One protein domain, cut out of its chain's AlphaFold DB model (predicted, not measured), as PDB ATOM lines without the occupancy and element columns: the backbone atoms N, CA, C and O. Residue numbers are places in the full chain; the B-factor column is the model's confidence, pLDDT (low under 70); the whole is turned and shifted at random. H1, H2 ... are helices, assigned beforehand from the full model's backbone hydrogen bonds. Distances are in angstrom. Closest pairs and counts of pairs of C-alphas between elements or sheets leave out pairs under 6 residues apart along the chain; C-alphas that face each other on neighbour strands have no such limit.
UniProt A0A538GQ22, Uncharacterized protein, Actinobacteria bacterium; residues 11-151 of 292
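This is residues 11 to 151 of the 292 residues of an uncharacterized protein of Actinobacteria bacterium (UniProt A0A538GQ22). Four helices, H1, H2, H3 and H5, make a loose bundle, and H4 packs on H3 away from H1; H5 is splayed, its first part standing free. The 141 printed residues, all helix in class, have five named helices, H1 to H5; the whole is compact, radius of gyration 15.9 A, spanning 45 by 36 by 22 A.

H1, residues 15 to 37, and H2, residues 43 to 66, form a hairpin; their closest C-alphas, Pro 16 and Asp 59, are 5.4 A apart. H3, residues 71 to 94, is the hub; it touches H1, closest C-alphas Asn 17 and Gly 73, 5.8 A. H3 and H4, residues 100 to 123, form a hairpin at 17 degrees, closest C-alphas Val 89 and Leu 103, 6.0 A. H5, residues 132 to 150, touches H2 with residues 142 to 150 alone, closest C-alphas Val 150 and Trp 43, 5.4 A. H4 and H5 are apart. O i to N i+4 pairs are within hydrogen-bond range throughout H5, and in 17 of 19 in H1, 19 of 20 in H2, 17 of 20 in H3 and 18 of 20 in H4.

H1 begins at C-alpha 15 (38.195, 36.354, 33.930) and H5 ends at C-alpha 150 (31.765, 34.573, 63.069). H3 and H4 are each 34.7 A long.

The printed part has no cut and no long link. Residues 12 to 13, 68 to 69 and 125 to 130 are under pLDDT 70.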
ATOM      1  N   PRO A  11      40.441  34.421  26.393       71.75
ATOM      2  CA  PRO A  11      40.035  33.742  27.629       71.75
ATOM      3  C   PRO A  11      40.439  34.490  28.909       71.75
ATOM      4  O   PRO A  11      39.689  34.482  29.880       71.75
ATOM      5  N   LEU A  12      41.585  35.180  28.924       69.81
ATOM      6  CA  LEU A  12      42.031  35.955  30.092       69.81
ATOM      7  C   LEU A  12      41.212  37.244  30.263       69.81
ATOM      8  O   LEU A  12      40.926  37.657  31.382       69.81
ATOM      9  N   ALA A  13      40.758  37.827  29.151       69.75
ATOM     10  CA  ALA A  13      39.849  38.973  29.125       69.75
ATOM     11  C   ALA A  13      38.471  38.692  29.760       69.75
ATOM     12  O   ALA A  13      37.779  39.621  30.168       69.75
ATOM     13  N   GLN A  14      38.057  37.424  29.843       76.62
ATOM     14  CA  GLN A  14      36.764  37.022  30.407       76.62
ATOM     15  C   GLN A  14      36.816  36.728  31.912       76.62
ATOM     16  O   GLN A  14      35.761  36.592  32.532       76.62
ATOM     17  N   ILE A  15      38.013  36.660  32.505       80.25
ATOM     18  CA  ILE A  15      38.195  36.354  33.930       80.25
ATOM     19  C   ILE A  15      37.441  37.343  34.833       80.25
ATOM     20  O   ILE A  15      36.716  36.860  35.701       80.25
ATOM     21  N   PRO A  16      37.518  38.678  34.637       77.19
ATOM     22  CA  PRO A  16      36.806  39.622  35.500       77.19
ATOM     23  C   PRO A  16      35.293  39.381  35.492       77.19
ATOM     24  O   PRO A  16      34.693  39.181  36.539       77.19
ATOM     25  N   ASN A  17      34.690  39.244  34.305       80.81
ATOM     26  CA  ASN A  17      33.254  38.966  34.182       80.81
ATOM     27  C   ASN A  17      32.859  37.629  34.836       80.81
ATOM     28  O   ASN A  17      31.782  37.521  35.423       80.81
ATOM     29  N   ALA A  18      33.704  36.599  34.725       83.31
ATOM     30  CA  ALA A  18      33.457  35.312  35.368       83.31
ATOM     31  C   ALA A  18      33.493  35.425  36.902       83.31
ATOM     32  O   ALA A  18      32.666  34.805  37.569       83.31
ATOM     33  N   LEU A  19      34.398  36.240  37.455       83.19
ATOM     34  CA  LEU A  19      34.480  36.520  38.890       83.19
ATOM     35  C   LEU A  19      33.265  37.318  39.378       83.19
ATOM     36  O   LEU A  19      32.677  36.937  40.392       83.19
ATOM     37  N   THR A  20      32.806  38.322  38.623       84.19
ATOM     38  CA  THR A  20      31.559  39.042  38.926       84.19
ATOM     39  C   THR A  20      30.370  38.076  38.979       84.19
ATOM     40  O   THR A  20      29.613  38.069  39.949       84.19
ATOM     41  N   ILE A  21      30.214  37.200  37.976       85.31
ATOM     42  CA  ILE A  21      29.124  36.207  37.936       85.31
ATOM     43  C   ILE A  21      29.235  35.222  39.101       85.31
ATOM     44  O   ILE A  21      28.232  34.933  39.756       85.31
ATOM     45  N   ALA A  22      30.441  34.722  39.378       87.50
ATOM     46  CA  ALA A  22      30.682  33.851  40.518       87.50
ATOM     47  C   ALA A  22      30.253  34.544  41.817       87.50
ATOM     48  O   ALA A  22      29.526  33.949  42.607       87.50
ATOM     49  N   ARG A  23      30.594  35.823  42.007       87.44
ATOM     50  CA  ARG A  23      30.183  36.596  43.185       87.44
ATOM     51  C   ARG A  23      28.671  36.735  43.300       87.44
ATOM     52  O   ARG A  23      28.131  36.482  44.373       87.44
ATOM     53  N   LEU A  24      27.978  37.063  42.206       88.00
ATOM     54  CA  LEU A  24      26.513  37.085  42.200       88.00
ATOM     55  C   LEU A  24      25.919  35.725  42.597       88.00
ATOM     56  O   LEU A  24      24.907  35.691  43.289       88.00
ATOM     57  N   ALA A  25      26.556  34.615  42.214       90.69
ATOM     58  CA  ALA A  25      26.156  33.276  42.642       90.69
ATOM     59  C   ALA A  25      26.515  32.971  44.111       90.69
ATOM     60  O   ALA A  25      25.814  32.194  44.758       90.69
ATOM     61  N   LEU A  26      27.556  33.595  44.674       91.06
ATOM     62  CA  LEU A  26      27.909  33.473  46.094       91.06
ATOM     63  C   LEU A  26      26.903  34.178  47.016       91.06
ATOM     64  O   LEU A  26      26.712  33.713  48.137       91.06
ATOM     65  N   ILE A  27      26.232  35.247  46.567       93.00
ATOM     66  CA  ILE A  27      25.213  35.962  47.358       93.00
ATOM     67  C   ILE A  27      24.106  35.012  47.864       93.00
ATOM     68  O   ILE A  27      23.924  34.917  49.079       93.00
ATOM     69  N   PRO A  28      23.373  34.262  47.014       94.50
ATOM     70  CA  PRO A  28      22.334  33.352  47.494       94.50
ATOM     71  C   PRO A  28      22.904  32.215  48.351       94.50
ATOM     72  O   PRO A  28      22.267  31.811  49.322       94.50
ATOM     73  N   VAL A  29      24.116  31.729  48.055       94.62
ATOM     74  CA  VAL A  29      24.798  30.721  48.888       94.62
ATOM     75  C   VAL A  29      25.044  31.265  50.297       94.62
ATOM     76  O   VAL A  29      24.747  30.592  51.284       94.62
ATOM     77  N   PHE A  30      25.534  32.499  50.398       94.94
ATOM     78  CA  PHE A  30      25.733  33.192  51.663       94.94
ATOM     79  C   PHE A  30      24.414  33.372  52.425       94.94
ATOM     80  O   PHE A  30      24.348  33.031  53.607       94.94
ATOM     81  N   VAL A  31      23.351  33.825  51.749       95.12
ATOM     82  CA  VAL A  31      22.017  33.987  52.350       95.12
ATOM     83  C   VAL A  31      21.526  32.664  52.937       95.12
ATOM     84  O   VAL A  31      21.130  32.624  54.098       95.12
ATOM     85  N   VAL A  32      21.612  31.562  52.185       95.75
ATOM     86  CA  VAL A  32      21.192  30.234  52.662       95.75
ATOM     87  C   VAL A  32      21.995  29.803  53.890       95.75
ATOM     88  O   VAL A  32      21.415  29.342  54.872       95.75
ATOM     89  N   LEU A  33      23.321  29.963  53.872       94.00
ATOM     90  CA  LEU A  33      24.170  29.609  55.014       94.00
ATOM     91  C   LEU A  33      23.840  30.433  56.259       94.00
ATOM     92  O   LEU A  33      23.871  29.905  57.372       94.00
ATOM     93  N   MET A  34      23.516  31.710  56.077       94.00
ATOM     94  CA  MET A  34      23.199  32.591  57.189       94.00
ATOM     95  C   MET A  34      21.801  32.326  57.746       94.00
ATOM     96  O   MET A  34      21.630  32.265  58.961       94.00
ATOM     97  N   VAL A  35      20.826  32.043  56.877       93.81
ATOM     98  CA  VAL A  35      19.481  31.626  57.289       93.81
ATOM     99  C   VAL A  35      19.519  30.313  58.070       93.81
ATOM    100  O   VAL A  35      18.838  30.180  59.085       93.81
ATOM    101  N   ARG A  36      20.361  29.354  57.656       93.38
ATOM    102  CA  ARG A  36      20.549  28.085  58.382       93.38
ATOM    103  C   ARG A  36      21.195  28.261  59.754       93.38
ATOM    104  O   ARG A  36      20.912  27.474  60.651       93.38
ATOM    105  N   ALA A  37      22.063  29.255  59.918       90.69
ATOM    106  CA  ALA A  37      22.658  29.566  61.213       90.69
ATOM    107  C   ALA A  37      21.686  30.316  62.138       90.69
ATOM    108  O   ALA A  37      21.716  30.136  63.358       90.69
ATOM    109  N   GLY A  38      20.813  31.144  61.562       88.06
ATOM    110  CA  GLY A  38      19.855  31.961  62.291       88.06
ATOM    111  C   GLY A  38      20.553  32.923  63.249       88.06
ATOM    112  O   GLY A  38      21.430  33.700  62.866       88.06
ATOM    113  N   HIS A  39      20.203  32.831  64.531       88.12
ATOM    114  CA  HIS A  39      20.817  33.653  65.570       88.12
ATOM    115  C   HIS A  39      22.279  33.259  65.841       88.12
ATOM    116  O   HIS A  39      23.049  34.114  66.274       88.12
ATOM    117  N   ASN A  40      22.686  32.013  65.545       88.69
ATOM    118  CA  ASN A  40      23.985  31.419  65.895       88.69
ATOM    119  C   ASN A  40      25.164  31.949  65.055       88.69
ATOM    120  O   ASN A  40      24.967  32.373  63.913       88.69
ATOM    121  N   PRO A  41      26.411  31.940  65.571       88.38
ATOM    122  CA  PRO A  41      27.566  32.301  64.761       88.38
ATOM    123  C   PRO A  41      27.764  31.273  63.645       88.38
ATOM    124  O   PRO A  41      27.559  30.077  63.850       88.38
ATOM    125  N   SER A  42      28.171  31.737  62.463       91.25
ATOM    126  CA  SER A  42      28.321  30.879  61.286       91.25
ATOM    127  C   SER A  42      29.706  31.032  60.684       91.25
ATOM    128  O   SER A  42      29.983  31.982  59.951       91.25
ATOM    129  N   TRP A  43      30.580  30.070  60.977       92.62
ATOM    130  CA  TRP A  43      31.882  29.969  60.320       92.62
ATOM    131  C   TRP A  43      31.756  29.789  58.799       92.62
ATOM    132  O   TRP A  43      32.417  30.539  58.081       92.62
ATOM    133  N   PRO A  44      30.884  28.900  58.272       92.44
ATOM    134  CA  PRO A  44      30.730  28.742  56.826       92.44
ATOM    135  C   PRO A  44      30.277  30.030  56.128       92.44
ATOM    136  O   PRO A  44      30.842  30.392  55.099       92.44
ATOM    137  N   ALA A  45      29.308  30.759  56.698       92.44
ATOM    138  CA  ALA A  45      28.859  32.026  56.116       92.44
ATOM    139  C   ALA A  45      29.960  33.096  56.170       92.44
ATOM    140  O   ALA A  45      30.146  33.830  55.204       92.44
ATOM    141  N   GLY A  46      30.726  33.153  57.266       92.56
ATOM    142  CA  GLY A  46      31.862  34.065  57.400       92.56
ATOM    143  C   GLY A  46      32.974  33.786  56.385       92.56
ATOM    144  O   GLY A  46      33.514  34.723  55.804       92.56
ATOM    145  N   ILE A  47      33.272  32.510  56.116       93.56
ATOM    146  CA  ILE A  47      34.249  32.104  55.094       93.56
ATOM    147  C   ILE A  47      33.766  32.508  53.701       93.56
ATOM    148  O   ILE A  47      34.525  33.121  52.958       93.56
ATOM    149  N   VAL A  48      32.508  32.217  53.350       93.69
ATOM    150  CA  VAL A  48      31.947  32.601  52.044       93.69
ATOM    151  C   VAL A  48      31.956  34.120  51.867       93.69
ATOM    152  O   VAL A  48      32.366  34.606  50.817       93.69
ATOM    153  N   PHE A  49      31.574  34.869  52.903       93.62
ATOM    154  CA  PHE A  49      31.626  36.331  52.898       93.62
ATOM    155  C   PHE A  49      33.058  36.858  52.716       93.62
ATOM    156  O   PHE A  49      33.296  37.738  51.893       93.62
ATOM    157  N   GLY A  50      34.027  36.280  53.432       92.12
ATOM    158  CA  GLY A  50      35.440  36.633  53.301       92.12
ATOM    159  C   GLY A  50      36.003  36.326  51.912       92.12
ATOM    160  O   GLY A  50      36.664  37.176  51.320       92.12
ATOM    161  N   ILE A  51      35.706  35.145  51.358       91.06
ATOM    162  CA  ILE A  51      36.124  34.760  50.002       91.06
ATOM    163  C   ILE A  51      35.518  35.711  48.969       91.06
ATOM    164  O   ILE A  51      36.237  36.173  48.085       91.06
ATOM    165  N   ALA A  52      34.230  36.045  49.093       90.12
ATOM    166  CA  ALA A  52      33.574  36.988  48.192       90.12
ATOM    167  C   ALA A  52      34.256  38.369  48.210       90.12
ATOM    168  O   ALA A  52      34.561  38.902  47.145       90.12
ATOM    169  N   GLY A  53      34.570  38.904  49.396       87.94
ATOM    170  CA  GLY A  53      35.254  40.197  49.534       87.94
ATOM    171  C   GLY A  53      36.715  40.189  49.061       87.94
ATOM    172  O   GLY A  53      37.191  41.163  48.486       87.94
ATOM    173  N   ILE A  54      37.445  39.084  49.248       87.94
ATOM    174  CA  ILE A  54      38.808  38.947  48.700       87.94
ATOM    175  C   ILE A  54      38.763  38.884  47.172       87.94
ATOM    176  O   ILE A  54      39.601  39.496  46.509       87.94
ATOM    177  N   THR A  55      37.783  38.172  46.615       86.56
ATOM    178  CA  THR A  55      37.634  38.009  45.165       86.56
ATOM    179  C   THR A  55      37.450  39.361  44.460       86.56
ATOM    180  O   THR A  55      38.052  39.559  43.408       86.56
ATOM    181  N   ASP A  56      36.755  40.315  45.093       83.69
ATOM    182  CA  ASP A  56      36.579  41.697  44.602       83.69
ATOM    183  C   ASP A  56      37.859  42.520  44.497       83.69
ATOM    184  O   ASP A  56      38.084  43.303  43.577       83.69
ATOM    185  N   GLN A  57      38.776  42.342  45.436       80.50
ATOM    186  CA  GLN A  57      40.050  43.033  45.296       80.50
ATOM    187  C   GLN A  57      40.899  42.444  44.194       80.50
ATOM    188  O   GLN A  57      41.663  43.168  43.551       80.50
ATOM    189  N   VAL A  58      40.792  41.131  44.007       83.12
ATOM    190  CA  VAL A  58      41.567  40.426  43.000       83.12
ATOM    191  C   VAL A  58      41.059  40.783  41.605       83.12
ATOM    192  O   VAL A  58      41.892  41.114  40.760       83.12
ATOM    193  N   ASP A  59      39.743  40.794  41.359       78.38
ATOM    194  CA  ASP A  59      39.194  41.185  40.051       78.38
ATOM    195  C   ASP A  59      39.446  42.667  39.733       78.38
ATOM    196  O   ASP A  59      39.966  42.966  38.657       78.38
ATOM    197  N   GLY A  60      39.253  43.576  40.692       77.12
ATOM    198  CA  GLY A  60      39.552  44.996  40.521       77.12
ATOM    199  C   GLY A  60      41.048  45.282  40.337       77.12
ATOM    200  O   GLY A  60      41.439  46.247  39.673       77.12
ATOM    201  N   PHE A  61      41.933  44.459  40.907       79.12
ATOM    202  CA  PHE A  61      43.371  44.541  40.642       79.12
ATOM    203  C   PHE A  61      43.726  44.036  39.236       79.12
ATOM    204  O   PHE A  61      44.480  44.703  38.522       79.12
ATOM    205  N   LEU A  62      43.158  42.902  38.817       75.75
ATOM    206  CA  LEU A  62      43.372  42.317  37.491       75.75
ATOM    207  C   LEU A  62      42.839  43.209  36.365       75.75
ATOM    208  O   LEU A  62      43.548  43.437  35.384       75.75
ATOM    209  N   ALA A  63      41.638  43.761  36.530       74.88
ATOM    210  CA  ALA A  63      41.002  44.662  35.573       74.88
ATOM    211  C   ALA A  63      41.885  45.885  35.280       74.88
ATOM    212  O   ALA A  63      42.206  46.166  34.120       74.88
ATOM    213  N   ARG A  64      42.406  46.529  36.335       74.75
ATOM    214  CA  ARG A  64      43.340  47.661  36.214       74.75
ATOM    215  C   ARG A  64      44.661  47.277  35.556       74.75
ATOM    216  O   ARG A  64      45.236  48.086  34.835       74.75
ATOM    217  N   ARG A  65      45.164  46.062  35.803       76.12
ATOM    218  CA  ARG A  65      46.451  45.613  35.250       76.12
ATOM    219  C   ARG A  65      46.369  45.283  33.763       76.12
ATOM    220  O   ARG A  65      47.371  45.448  33.060       76.12
ATOM    221  N   TRP A  66      45.217  44.788  33.317       75.12
ATOM    222  CA  TRP A  66      44.999  44.325  31.950       75.12
ATOM    223  C   TRP A  66      44.274  45.337  31.060       75.12
ATOM    224  O   TRP A  66      44.288  45.152  29.850       75.12
ATOM    225  N   HIS A  67      43.701  46.416  31.613       70.56
ATOM    226  CA  HIS A  67      42.893  47.401  30.871       70.56
ATOM    227  C   HIS A  67      41.758  46.763  30.053       70.56
ATOM    228  O   HIS A  67      41.306  47.310  29.048       70.56
ATOM    229  N   VAL A  68      41.297  45.590  30.488       68.06
ATOM    230  CA  VAL A  68      40.191  44.869  29.871       68.06
ATOM    231  C   VAL A  68      39.012  44.949  30.822       68.06
ATOM    232  O   VAL A  68      38.815  44.088  31.674       68.06
ATOM    233  N   GLU A  69      38.242  46.019  30.682       68.94
ATOM    234  CA  GLU A  69      37.000  46.209  31.419       68.94
ATOM    235  C   GLU A  69      35.829  46.200  30.440       68.94
ATOM    236  O   GLU A  69      35.820  46.909  29.432       68.94
ATOM    237  N   SER A  70      34.826  45.370  30.723       75.94
ATOM    238  CA  SER A  70      33.581  45.389  29.963       75.94
ATOM    239  C   SER A  70      32.639  46.443  30.552       75.94
ATOM    240  O   SER A  70      32.589  46.627  31.767       75.94
ATOM    241  N   ARG A  71      31.833  47.109  29.711       77.31
ATOM    242  CA  ARG A  71      30.824  48.085  30.184       77.31
ATOM    243  C   ARG A  71      29.839  47.470  31.185       77.31
ATOM    244  O   ARG A  71      29.306  48.175  32.031       77.31
ATOM    245  N   PHE A  72      29.589  46.166  31.061       76.88
ATOM    246  CA  PHE A  72      28.751  45.419  31.992       76.88
ATOM    247  C   PHE A  72      29.453  45.215  33.337       76.88
ATOM    248  O   PHE A  72      28.879  45.560  34.363       76.88
ATOM    249  N   GLY A  73      30.699  44.728  33.333       75.38
ATOM    250  CA  GLY A  73      31.497  44.516  34.546       75.38
ATOM    251  C   GLY A  73      31.703  45.804  35.344       75.38
ATOM    252  O   GLY A  73      31.486  45.808  36.548       75.38
ATOM    253  N   GLN A  74      31.966  46.930  34.670       77.38
ATOM    254  CA  GLN A  74      32.121  48.243  35.319       77.38
ATOM    255  C   GLN A  74      30.907  48.672  36.154       77.38
ATOM    256  O   GLN A  74      31.061  49.374  37.151       77.38
ATOM    257  N   LEU A  75      29.698  48.278  35.745       78.75
ATOM    258  CA  LEU A  75      28.472  48.575  36.483       78.75
ATOM    259  C   LEU A  75      28.117  47.459  37.476       78.75
ATOM    260  O   LEU A  75      27.626  47.739  38.568       78.75
ATOM    261  N   ALA A  76      28.344  46.204  37.088       80.75
ATOM    262  CA  ALA A  76      27.975  45.034  37.868       80.75
ATOM    263  C   ALA A  76      28.880  44.821  39.090       80.75
ATOM    264  O   ALA A  76      28.358  44.427  40.129       80.75
ATOM    265  N   ASP A  77      30.180  45.124  39.010       81.44
ATOM    266  CA  ASP A  77      31.120  44.947  40.127       81.44
ATOM    267  C   ASP A  77      30.736  45.796  41.351       81.44
ATOM    268  O   ASP A  77      30.472  45.218  42.410       81.44
ATOM    269  N   PRO A  78      30.582  47.137  41.246       79.88
ATOM    270  CA  PRO A  78      30.202  47.959  42.397       79.88
ATOM    271  C   PRO A  78      28.805  47.645  42.937       79.88
ATOM    272  O   PRO A  78      28.515  47.935  44.097       79.88
ATOM    273  N   LEU A  79      27.923  47.100  42.092       84.44
ATOM    274  CA  LEU A  79      26.583  46.690  42.492       84.44
ATOM    275  C   LEU A  79      26.625  45.374  43.276       84.44
ATOM    276  O   LEU A  79      26.055  45.298  44.358       84.44
ATOM    277  N   ALA A  80      27.313  44.355  42.758       87.31
ATOM    278  CA  ALA A  80      27.433  43.052  43.405       87.31
ATOM    279  C   ALA A  80      28.173  43.143  44.748       87.31
ATOM    280  O   ALA A  80      27.773  42.479  45.703       87.31
ATOM    281  N   ASP A  81      29.207  43.987  44.831       84.06
ATOM    282  CA  ASP A  81      29.917  44.311  46.074       84.06
ATOM    283  C   ASP A  81      28.963  44.837  47.159       84.06
ATOM    284  O   ASP A  81      28.825  44.239  48.228       84.06
ATOM    285  N   ARG A  82      28.218  45.903  46.848       88.88
ATOM    286  CA  ARG A  82      27.284  46.525  47.800       88.88
ATOM    287  C   ARG A  82      26.145  45.592  48.178       88.88
ATOM    288  O   ARG A  82      25.834  45.470  49.354       88.88
ATOM    289  N   LEU A  83      25.585  44.855  47.216       91.44
ATOM    290  CA  LEU A  83      24.514  43.894  47.487       91.44
ATOM    291  C   LEU A  83      24.947  42.786  48.454       91.44
ATOM    292  O   LEU A  83      24.140  42.358  49.276       91.44
ATOM    293  N   MET A  84      26.199  42.324  48.381       91.94
ATOM    294  CA  MET A  84      26.724  41.328  49.321       91.94
ATOM    295  C   MET A  84      26.773  41.890  50.751       91.94
ATOM    296  O   MET A  84      26.345  41.220  51.696       91.94
ATOM    297  N   ILE A  85      27.268  43.122  50.914       93.06
ATOM    298  CA  ILE A  85      27.323  43.824  52.205       93.06
ATOM    299  C   ILE A  85      25.910  44.081  52.732       93.06
ATOM    300  O   ILE A  85      25.611  43.725  53.872       93.06
ATOM    301  N   ASP A  86      25.032  44.641  51.904       93.44
ATOM    302  CA  ASP A  86      23.651  44.955  52.260       93.44
ATOM    303  C   ASP A  86      22.898  43.691  52.682       93.44
ATOM    304  O   ASP A  86      22.271  43.673  53.740       93.44
ATOM    305  N   ALA A  87      23.025  42.593  51.928       94.25
ATOM    306  CA  ALA A  87      22.426  41.311  52.288       94.25
ATOM    307  C   ALA A  87      22.936  40.803  53.645       94.25
ATOM    308  O   ALA A  87      22.144  40.344  54.471       94.25
ATOM    309  N   ALA A  88      24.243  40.911  53.909       94.19
ATOM    310  CA  ALA A  88      24.816  40.534  55.197       94.19
ATOM    311  C   ALA A  88      24.248  41.383  56.339       94.19
ATOM    312  O   ALA A  88      23.805  40.835  57.347       94.19
ATOM    313  N   VAL A  89      24.211  42.703  56.182       94.38
ATOM    314  CA  VAL A  89      23.721  43.630  57.210       94.38
ATOM    315  C   VAL A  89      22.226  43.434  57.466       94.38
ATOM    316  O   VAL A  89      21.823  43.368  58.628       94.38
ATOM    317  N   ILE A  90      21.414  43.271  56.416       94.88
ATOM    318  CA  ILE A  90      19.975  42.987  56.522       94.88
ATOM    319  C   ILE A  90      19.746  41.703  57.320       94.88
ATOM    320  O   ILE A  90      18.967  41.710  58.269       94.88
ATOM    321  N   LEU A  91      20.450  40.617  56.987       94.38
ATOM    322  CA  LEU A  91      20.320  39.347  57.706       94.38
ATOM    323  C   LEU A  91      20.809  39.453  59.155       94.38
ATOM    324  O   LEU A  91      20.209  38.872  60.055       94.38
ATOM    325  N   LEU A  92      21.869  40.222  59.406       92.62
ATOM    326  CA  LEU A  92      22.348  40.477  60.762       92.62
ATOM    327  C   LEU A  92      21.315  41.234  61.607       92.62
ATOM    328  O   LEU A  92      21.165  40.909  62.783       92.62
ATOM    329  N   VAL A  93      20.618  42.222  61.041       93.38
ATOM    330  CA  VAL A  93      19.526  42.924  61.736       93.38
ATOM    331  C   VAL A  93      18.313  42.015  61.911       93.38
ATOM    332  O   VAL A  93      17.736  41.989  62.991       93.38
ATOM    333  N   TYR A  94      17.961  41.233  60.889       94.00
ATOM    334  CA  TYR A  94      16.829  40.306  60.933       94.00
ATOM    335  C   TYR A  94      16.945  39.274  62.067       94.00
ATOM    336  O   TYR A  94      15.944  38.918  62.675       94.00
ATOM    337  N   TYR A  95      18.164  38.821  62.373       92.12
ATOM    338  CA  TYR A  95      18.448  37.919  63.495       92.12
ATOM    339  C   TYR A  95      18.859  38.649  64.788       92.12
ATOM    340  O   TYR A  95      19.539  38.060  65.628       92.12
ATOM    341  N   ASP A  96      18.533  39.938  64.932       88.81
ATOM    342  CA  ASP A  96      18.834  40.773  66.109       88.81
ATOM    343  C   ASP A  96      20.325  40.804  66.511       88.81
ATOM    344  O   ASP A  96      20.705  41.117  67.645       88.81
ATOM    345  N   ARG A  97      21.226  40.504  65.571       87.25
ATOM    346  CA  ARG A  97      22.677  40.519  65.799       87.25
ATOM    347  C   ARG A  97      23.263  41.906  65.615       87.25
ATOM    348  O   ARG A  97      24.348  42.154  66.139       87.25
ATOM    349  N   LEU A  98      22.587  42.802  64.904       89.44
ATOM    350  CA  LEU A  98      23.008  44.181  64.663       89.44
ATOM    351  C   LEU A  98      21.825  45.136  64.901       89.44
ATOM    352  O   LEU A  98      20.705  44.803  64.528       89.44
ATOM    353  N   PRO A  99      22.030  46.320  65.508       91.12
ATOM    354  CA  PRO A  99      20.953  47.292  65.656       91.12
ATOM    355  C   PRO A  99      20.530  47.867  64.300       91.12
ATOM    356  O   PRO A  99      21.368  48.102  63.428       91.12
ATOM    357  N   TRP A 100      19.247  48.213  64.174       92.19
ATOM    358  CA  TRP A 100      18.660  48.871  62.997       92.19
ATOM    359  C   TRP A 100      19.404  50.145  62.569       92.19
ATOM    360  O   TRP A 100      19.505  50.438  61.381       92.19
ATOM    361  N   ALA A 101      19.995  50.869  63.526       92.19
ATOM    362  CA  ALA A 101      20.836  52.029  63.243       92.19
ATOM    363  C   ALA A 101      22.030  51.685  62.331       92.19
ATOM    364  O   ALA A 101      22.370  52.471  61.452       92.19
ATOM    365  N   GLY A 102      22.638  50.504  62.496       90.50
ATOM    366  CA  GLY A 102      23.738  50.048  61.644       90.50
ATOM    367  C   GLY A 102      23.300  49.843  60.195       90.50
ATOM    368  O   GLY A 102      23.984  50.301  59.286       90.50
ATOM    369  N   LEU A 103      22.130  49.234  59.985       93.12
ATOM    370  CA  LEU A 103      21.544  49.056  58.654       93.12
ATOM    371  C   LEU A 103      21.283  50.394  57.965       93.12
ATOM    372  O   LEU A 103      21.713  50.584  56.833       93.12
ATOM    373  N   ILE A 104      20.640  51.337  58.656       94.31
ATOM    374  CA  ILE A 104      20.328  52.658  58.092       94.31
ATOM    375  C   ILE A 104      21.609  53.399  57.697       94.31
ATOM    376  O   ILE A 104      21.666  53.991  56.623       94.31
ATOM    377  N   VAL A 105      22.641  53.359  58.543       94.25
ATOM    378  CA  VAL A 105      23.912  54.041  58.264       94.25
ATOM    379  C   VAL A 105      24.631  53.411  57.074       94.25
ATOM    380  O   VAL A 105      25.098  54.147  56.209       94.25
ATOM    381  N   ILE A 106      24.718  52.080  57.009       92.94
ATOM    382  CA  ILE A 106      25.447  51.380  55.940       92.94
ATOM    383  C   ILE A 106      24.712  51.533  54.606       92.94
ATOM    384  O   ILE A 106      25.276  52.092  53.667       92.94
ATOM    385  N   VAL A 107      23.431  51.155  54.556       92.56
ATOM    386  CA  VAL A 107      22.613  51.251  53.338       92.56
ATOM    387  C   VAL A 107      22.474  52.710  52.902       92.56
ATOM    388  O   VAL A 107      22.608  53.030  51.724       92.56
ATOM    389  N   GLY A 108      22.262  53.632  53.845       93.62
ATOM    390  CA  GLY A 108      22.177  55.064  53.555       93.62
ATOM    391  C   GLY A 108      23.471  55.624  52.964       93.62
ATOM    392  O   GLY A 108      23.424  56.374  51.990       93.62
ATOM    393  N   ARG A 109      24.634  55.227  53.499       92.19
ATOM    394  CA  ARG A 109      25.954  55.579  52.952       92.19
ATOM    395  C   ARG A 109      26.144  55.007  51.548       92.19
ATOM    396  O   ARG A 109      26.632  55.724  50.677       92.19
ATOM    397  N   ASP A 110      25.734  53.768  51.302       90.56
ATOM    398  CA  ASP A 110      25.888  53.122  49.995       90.56
ATOM    399  C   ASP A 110      24.973  53.735  48.933       90.56
ATOM    400  O   ASP A 110      25.432  54.013  47.820       90.56
ATOM    401  N   VAL A 111      23.726  54.055  49.290       91.12
ATOM    402  CA  VAL A 111      22.796  54.803  48.433       91.12
ATOM    403  C   VAL A 111      23.319  56.211  48.166       91.12
ATOM    404  O   VAL A 111      23.307  56.642  47.018       91.12
ATOM    405  N   LEU A 112      23.831  56.916  49.179       91.12
ATOM    406  CA  LEU A 112      24.407  58.252  49.005       91.12
ATOM    407  C   LEU A 112      25.606  58.228  48.049       91.12
ATOM    408  O   LEU A 112      25.724  59.099  47.190       91.12
ATOM    409  N   LEU A 113      26.465  57.211  48.152       87.31
ATOM    410  CA  LEU A 113      27.595  57.030  47.243       87.31
ATOM    411  C   LEU A 113      27.147  56.677  45.815       87.31
ATOM    412  O   LEU A 113      27.740  57.195  44.874       87.31
ATOM    413  N   LEU A 114      26.136  55.809  45.635       86.69
ATOM    414  CA  LEU A 114      25.584  55.473  44.307       86.69
ATOM    415  C   LEU A 114      24.888  56.679  43.666       86.69
ATOM    416  O   LEU A 114      25.123  56.995  42.503       86.69
ATOM    417  N   ALA A 115      24.024  57.355  44.419       88.56
ATOM    418  CA  ALA A 115      23.261  58.496  43.935       88.56
ATOM    419  C   ALA A 115      24.180  59.691  43.660       88.56
ATOM    420  O   ALA A 115      24.045  60.341  42.627       88.56
ATOM    421  N   GLY A 116      25.145  59.947  44.547       87.25
ATOM    422  CA  GLY A 116      26.143  60.996  44.376       87.25
ATOM    423  C   GLY A 116      26.986  60.786  43.121       87.25
ATOM    424  O   GLY A 116      27.127  61.714  42.326       87.25
ATOM    425  N   SER A 117      27.487  59.564  42.891       81.44
ATOM    426  CA  SER A 117      28.269  59.258  41.687       81.44
ATOM    427  C   SER A 117      27.423  59.334  40.414       81.44
ATOM    428  O   SER A 117      27.838  59.973  39.446       81.44
ATOM    429  N   ALA A 118      26.210  58.776  40.421       84.62
ATOM    430  CA  ALA A 118      25.294  58.831  39.284       84.62
ATOM    431  C   ALA A 118      24.848  60.266  38.953       84.62
ATOM    432  O   ALA A 118      24.671  60.607  37.786       84.62
ATOM    433  N   PHE A 119      24.692  61.127  39.961       87.19
ATOM    434  CA  PHE A 119      24.319  62.526  39.773       87.19
ATOM    435  C   PHE A 119      25.475  63.381  39.230       87.19
ATOM    436  O   PHE A 119      25.238  64.305  38.446       87.19
ATOM    437  N   LEU A 120      26.724  63.096  39.615       84.81
ATOM    438  CA  LEU A 120      27.903  63.828  39.133       84.81
ATOM    439  C   LEU A 120      28.401  63.354  37.762       84.81
ATOM    440  O   LEU A 120      28.941  64.171  37.014       84.81
ATOM    441  N   ALA A 121      28.199  62.080  37.410       81.25
ATOM    442  CA  ALA A 121      28.717  61.500  36.169       81.25
ATOM    443  C   ALA A 121      28.323  62.277  34.887       81.25
ATOM    444  O   ALA A 121      29.199  62.520  34.060       81.25
ATOM    445  N   PRO A 122      27.075  62.761  34.708       82.69
ATOM    446  CA  PRO A 122      26.697  63.540  33.525       82.69
ATOM    447  C   PRO A 122      27.222  64.983  33.520       82.69
ATOM    448  O   PRO A 122      27.184  65.639  32.484       82.69
ATOM    449  N   ARG A 123      27.671  65.512  34.668       84.12
ATOM    450  CA  ARG A 123      28.035  66.932  34.850       84.12
ATOM    451  C   ARG A 123      29.530  67.209  34.689       84.12
ATOM    452  O   ARG A 123      30.000  68.267  35.088       84.12
ATOM    453  N   GLY A 124      30.268  66.266  34.106       71.19
ATOM    454  CA  GLY A 124      31.701  66.416  33.871       71.19
ATOM    455  C   GLY A 124      32.561  66.196  35.112       71.19
ATOM    456  O   GLY A 124      33.670  66.704  35.118       71.19
ATOM    457  N   GLY A 125      32.037  65.469  36.115       62.34
ATOM    458  CA  GLY A 125      32.758  64.868  37.242       62.34
ATOM    459  C   GLY A 125      33.842  65.734  37.885       62.34
ATOM    460  O   GLY A 125      34.939  65.858  37.357       62.34
ATOM    461  N   LEU A 126      33.605  66.220  39.106       54.41
ATOM    462  CA  LEU A 126      34.748  66.416  40.000       54.41
ATOM    463  C   LEU A 126      35.438  65.055  40.072       54.41
ATOM    464  O   LEU A 126      34.762  64.083  40.415       54.41
ATOM    465  N   ASP A 127      36.712  64.971  39.688       55.09
ATOM    466  CA  ASP A 127      37.529  63.790  39.937       55.09
ATOM    467  C   ASP A 127      37.491  63.567  41.447       55.09
ATOM    468  O   ASP A 127      38.210  64.206  42.216       55.09
ATOM    469  N   VAL A 128      36.542  62.741  41.898       59.25
ATOM    470  CA  VAL A 128      36.419  62.346  43.293       59.25
ATOM    471  C   VAL A 128      37.575  61.397  43.504       59.25
ATOM    472  O   VAL A 128      37.452  60.179  43.361       59.25
ATOM    473  N   GLU A 129      38.736  61.992  43.741       62.22
ATOM    474  CA  GLU A 129      39.964  61.261  43.910       62.22
ATOM    475  C   GLU A 129      39.771  60.320  45.091       62.22
ATOM    476  O   GLU A 129      39.365  60.713  46.193       62.22
ATOM    477  N   VAL A 130      39.938  59.029  44.812       63.88
ATOM    478  CA  VAL A 130      39.576  57.972  45.747       63.88
ATOM    479  C   VAL A 130      40.564  58.017  46.902       63.88
ATOM    480  O   VAL A 130      41.645  57.432  46.839       63.88
ATOM    481  N   ASN A 131      40.189  58.724  47.965       79.75
ATOM    482  CA  ASN A 131      41.055  58.891  49.116       79.75
ATOM    483  C   ASN A 131      41.307  57.531  49.789       79.75
ATOM    484  O   ASN A 131      40.396  56.705  49.936       79.75
ATOM    485  N   LEU A 132      42.539  57.310  50.250       81.56
ATOM    486  CA  LEU A 132      42.934  56.094  50.967       81.56
ATOM    487  C   LEU A 132      42.052  55.848  52.200       81.56
ATOM    488  O   LEU A 132      41.766  54.699  52.532       81.56
ATOM    489  N   VAL A 133      41.544  56.921  52.814       84.00
ATOM    490  CA  VAL A 133      40.586  56.873  53.930       84.00
ATOM    491  C   VAL A 133      39.298  56.141  53.547       84.00
ATOM    492  O   VAL A 133      38.811  55.317  54.315       84.00
ATOM    493  N   GLY A 134      38.763  56.391  52.347       82.81
ATOM    494  CA  GLY A 134      37.540  55.740  51.873       82.81
ATOM    495  C   GLY A 134      37.738  54.243  51.655       82.81
ATOM    496  O   GLY A 134      36.898  53.442  52.064       82.81
ATOM    497  N   LYS A 135      38.889  53.855  51.090       83.06
ATOM    498  CA  LYS A 135      39.262  52.440  50.951       83.06
ATOM    499  C   LYS A 135      39.395  51.780  52.319       83.06
ATOM    500  O   LYS A 135      38.765  50.754  52.553       83.06
ATOM    501  N   ALA A 136      40.163  52.378  53.229       87.12
ATOM    502  CA  ALA A 136      40.365  51.846  54.573       87.12
ATOM    503  C   ALA A 136      39.041  51.679  55.338       87.12
ATOM    504  O   ALA A 136      38.835  50.652  55.980       87.12
ATOM    505  N   ALA A 137      38.114  52.634  55.217       88.56
ATOM    506  CA  ALA A 137      36.792  52.536  55.830       88.56
ATOM    507  C   ALA A 137      36.008  51.313  55.325       88.56
ATOM    508  O   ALA A 137      35.420  50.593  56.132       88.56
ATOM    509  N   THR A 138      36.045  51.034  54.020       87.56
ATOM    510  CA  THR A 138      35.406  49.839  53.449       87.56
ATOM    511  C   THR A 138      36.085  48.548  53.927       87.56
ATOM    512  O   THR A 138      35.389  47.605  54.293       87.56
ATOM    513  N   TRP A 139      37.422  48.513  54.024       89.56
ATOM    514  CA  TRP A 139      38.163  47.369  54.593       89.56
ATOM    515  C   TRP A 139      37.749  47.065  56.031       89.56
ATOM    516  O   TRP A 139      37.486  45.916  56.387       89.56
ATOM    517  N   ILE A 140      37.657  48.111  56.849       91.75
ATOM    518  CA  ILE A 140      37.236  47.999  58.244       91.75
ATOM    519  C   ILE A 140      35.782  47.526  58.327       91.75
ATOM    520  O   ILE A 140      35.475  46.672  59.157       91.75
ATOM    521  N   LEU A 141      34.898  48.027  57.458       92.06
ATOM    522  CA  LEU A 141      33.500  47.598  57.401       92.06
ATOM    523  C   LEU A 141      33.378  46.105  57.067       92.06
ATOM    524  O   LEU A 141      32.703  45.374  57.790       92.06
ATOM    525  N   TYR A 142      34.079  45.645  56.030       91.62
ATOM    526  CA  TYR A 142      34.134  44.231  55.653       91.62
ATOM    527  C   TYR A 142      34.620  43.355  56.810       91.62
ATOM    528  O   TYR A 142      33.971  42.370  57.165       91.62
ATOM    529  N   ALA A 143      35.729  43.745  57.443       91.75
ATOM    530  CA  ALA A 143      36.279  43.028  58.587       91.75
ATOM    531  C   ALA A 143      35.303  43.004  59.775       91.75
ATOM    532  O   ALA A 143      35.131  41.964  60.407       91.75
ATOM    533  N   ALA A 144      34.622  44.118  60.061       92.19
ATOM    534  CA  ALA A 144      33.652  44.213  61.147       92.19
ATOM    535  C   ALA A 144      32.426  43.317  60.913       92.19
ATOM    536  O   ALA A 144      31.987  42.632  61.838       92.19
ATOM    537  N   ILE A 145      31.891  43.279  59.688       92.69
ATOM    538  CA  ILE A 145      30.756  42.416  59.332       92.69
ATOM    539  C   ILE A 145      31.167  40.945  59.403       92.69
ATOM    540  O   ILE A 145      30.499  40.162  60.079       92.69
ATOM    541  N   ALA A 146      32.300  40.580  58.797       92.38
ATOM    542  CA  ALA A 146      32.844  39.224  58.870       92.38
ATOM    543  C   ALA A 146      33.047  38.782  60.328       92.38
ATOM    544  O   ALA A 146      32.612  37.701  60.736       92.38
ATOM    545  N   PHE A 147      33.622  39.661  61.151       91.75
ATOM    546  CA  PHE A 147      33.800  39.418  62.575       91.75
ATOM    547  C   PHE A 147      32.465  39.234  63.301       91.75
ATOM    548  O   PHE A 147      32.351  38.332  64.130       91.75
ATOM    549  N   ARG A 148      31.432  40.029  62.986       91.88
ATOM    550  CA  ARG A 148      30.096  39.892  63.591       91.88
ATOM    551  C   ARG A 148      29.358  38.634  63.150       91.88
ATOM    552  O   ARG A 148      28.565  38.123  63.940       91.88
ATOM    553  N   ILE A 149      29.621  38.121  61.949       91.75
ATOM    554  CA  ILE A 149      29.087  36.842  61.458       91.75
ATOM    555  C   ILE A 149      29.691  35.668  62.247       91.75
ATOM    556  O   ILE A 149      28.954  34.794  62.717       91.75
ATOM    557  N   VAL A 150      31.015  35.674  62.437       90.75
ATOM    558  CA  VAL A 150      31.765  34.573  63.069       90.75
ATOM    559  C   VAL A 150      31.718  34.630  64.597       90.75
ATOM    560  O   VAL A 150      31.649  33.596  65.256       90.75
ATOM    561  N   THR A 151      31.709  35.827  65.176       87.56
ATOM    562  CA  THR A 151      31.761  36.014  66.628       87.56
ATOM    563  C   THR A 151      30.383  36.357  67.167       87.56
ATOM    564  O   THR A 151      29.814  37.409  66.869       87.56
TER     565      THR A 151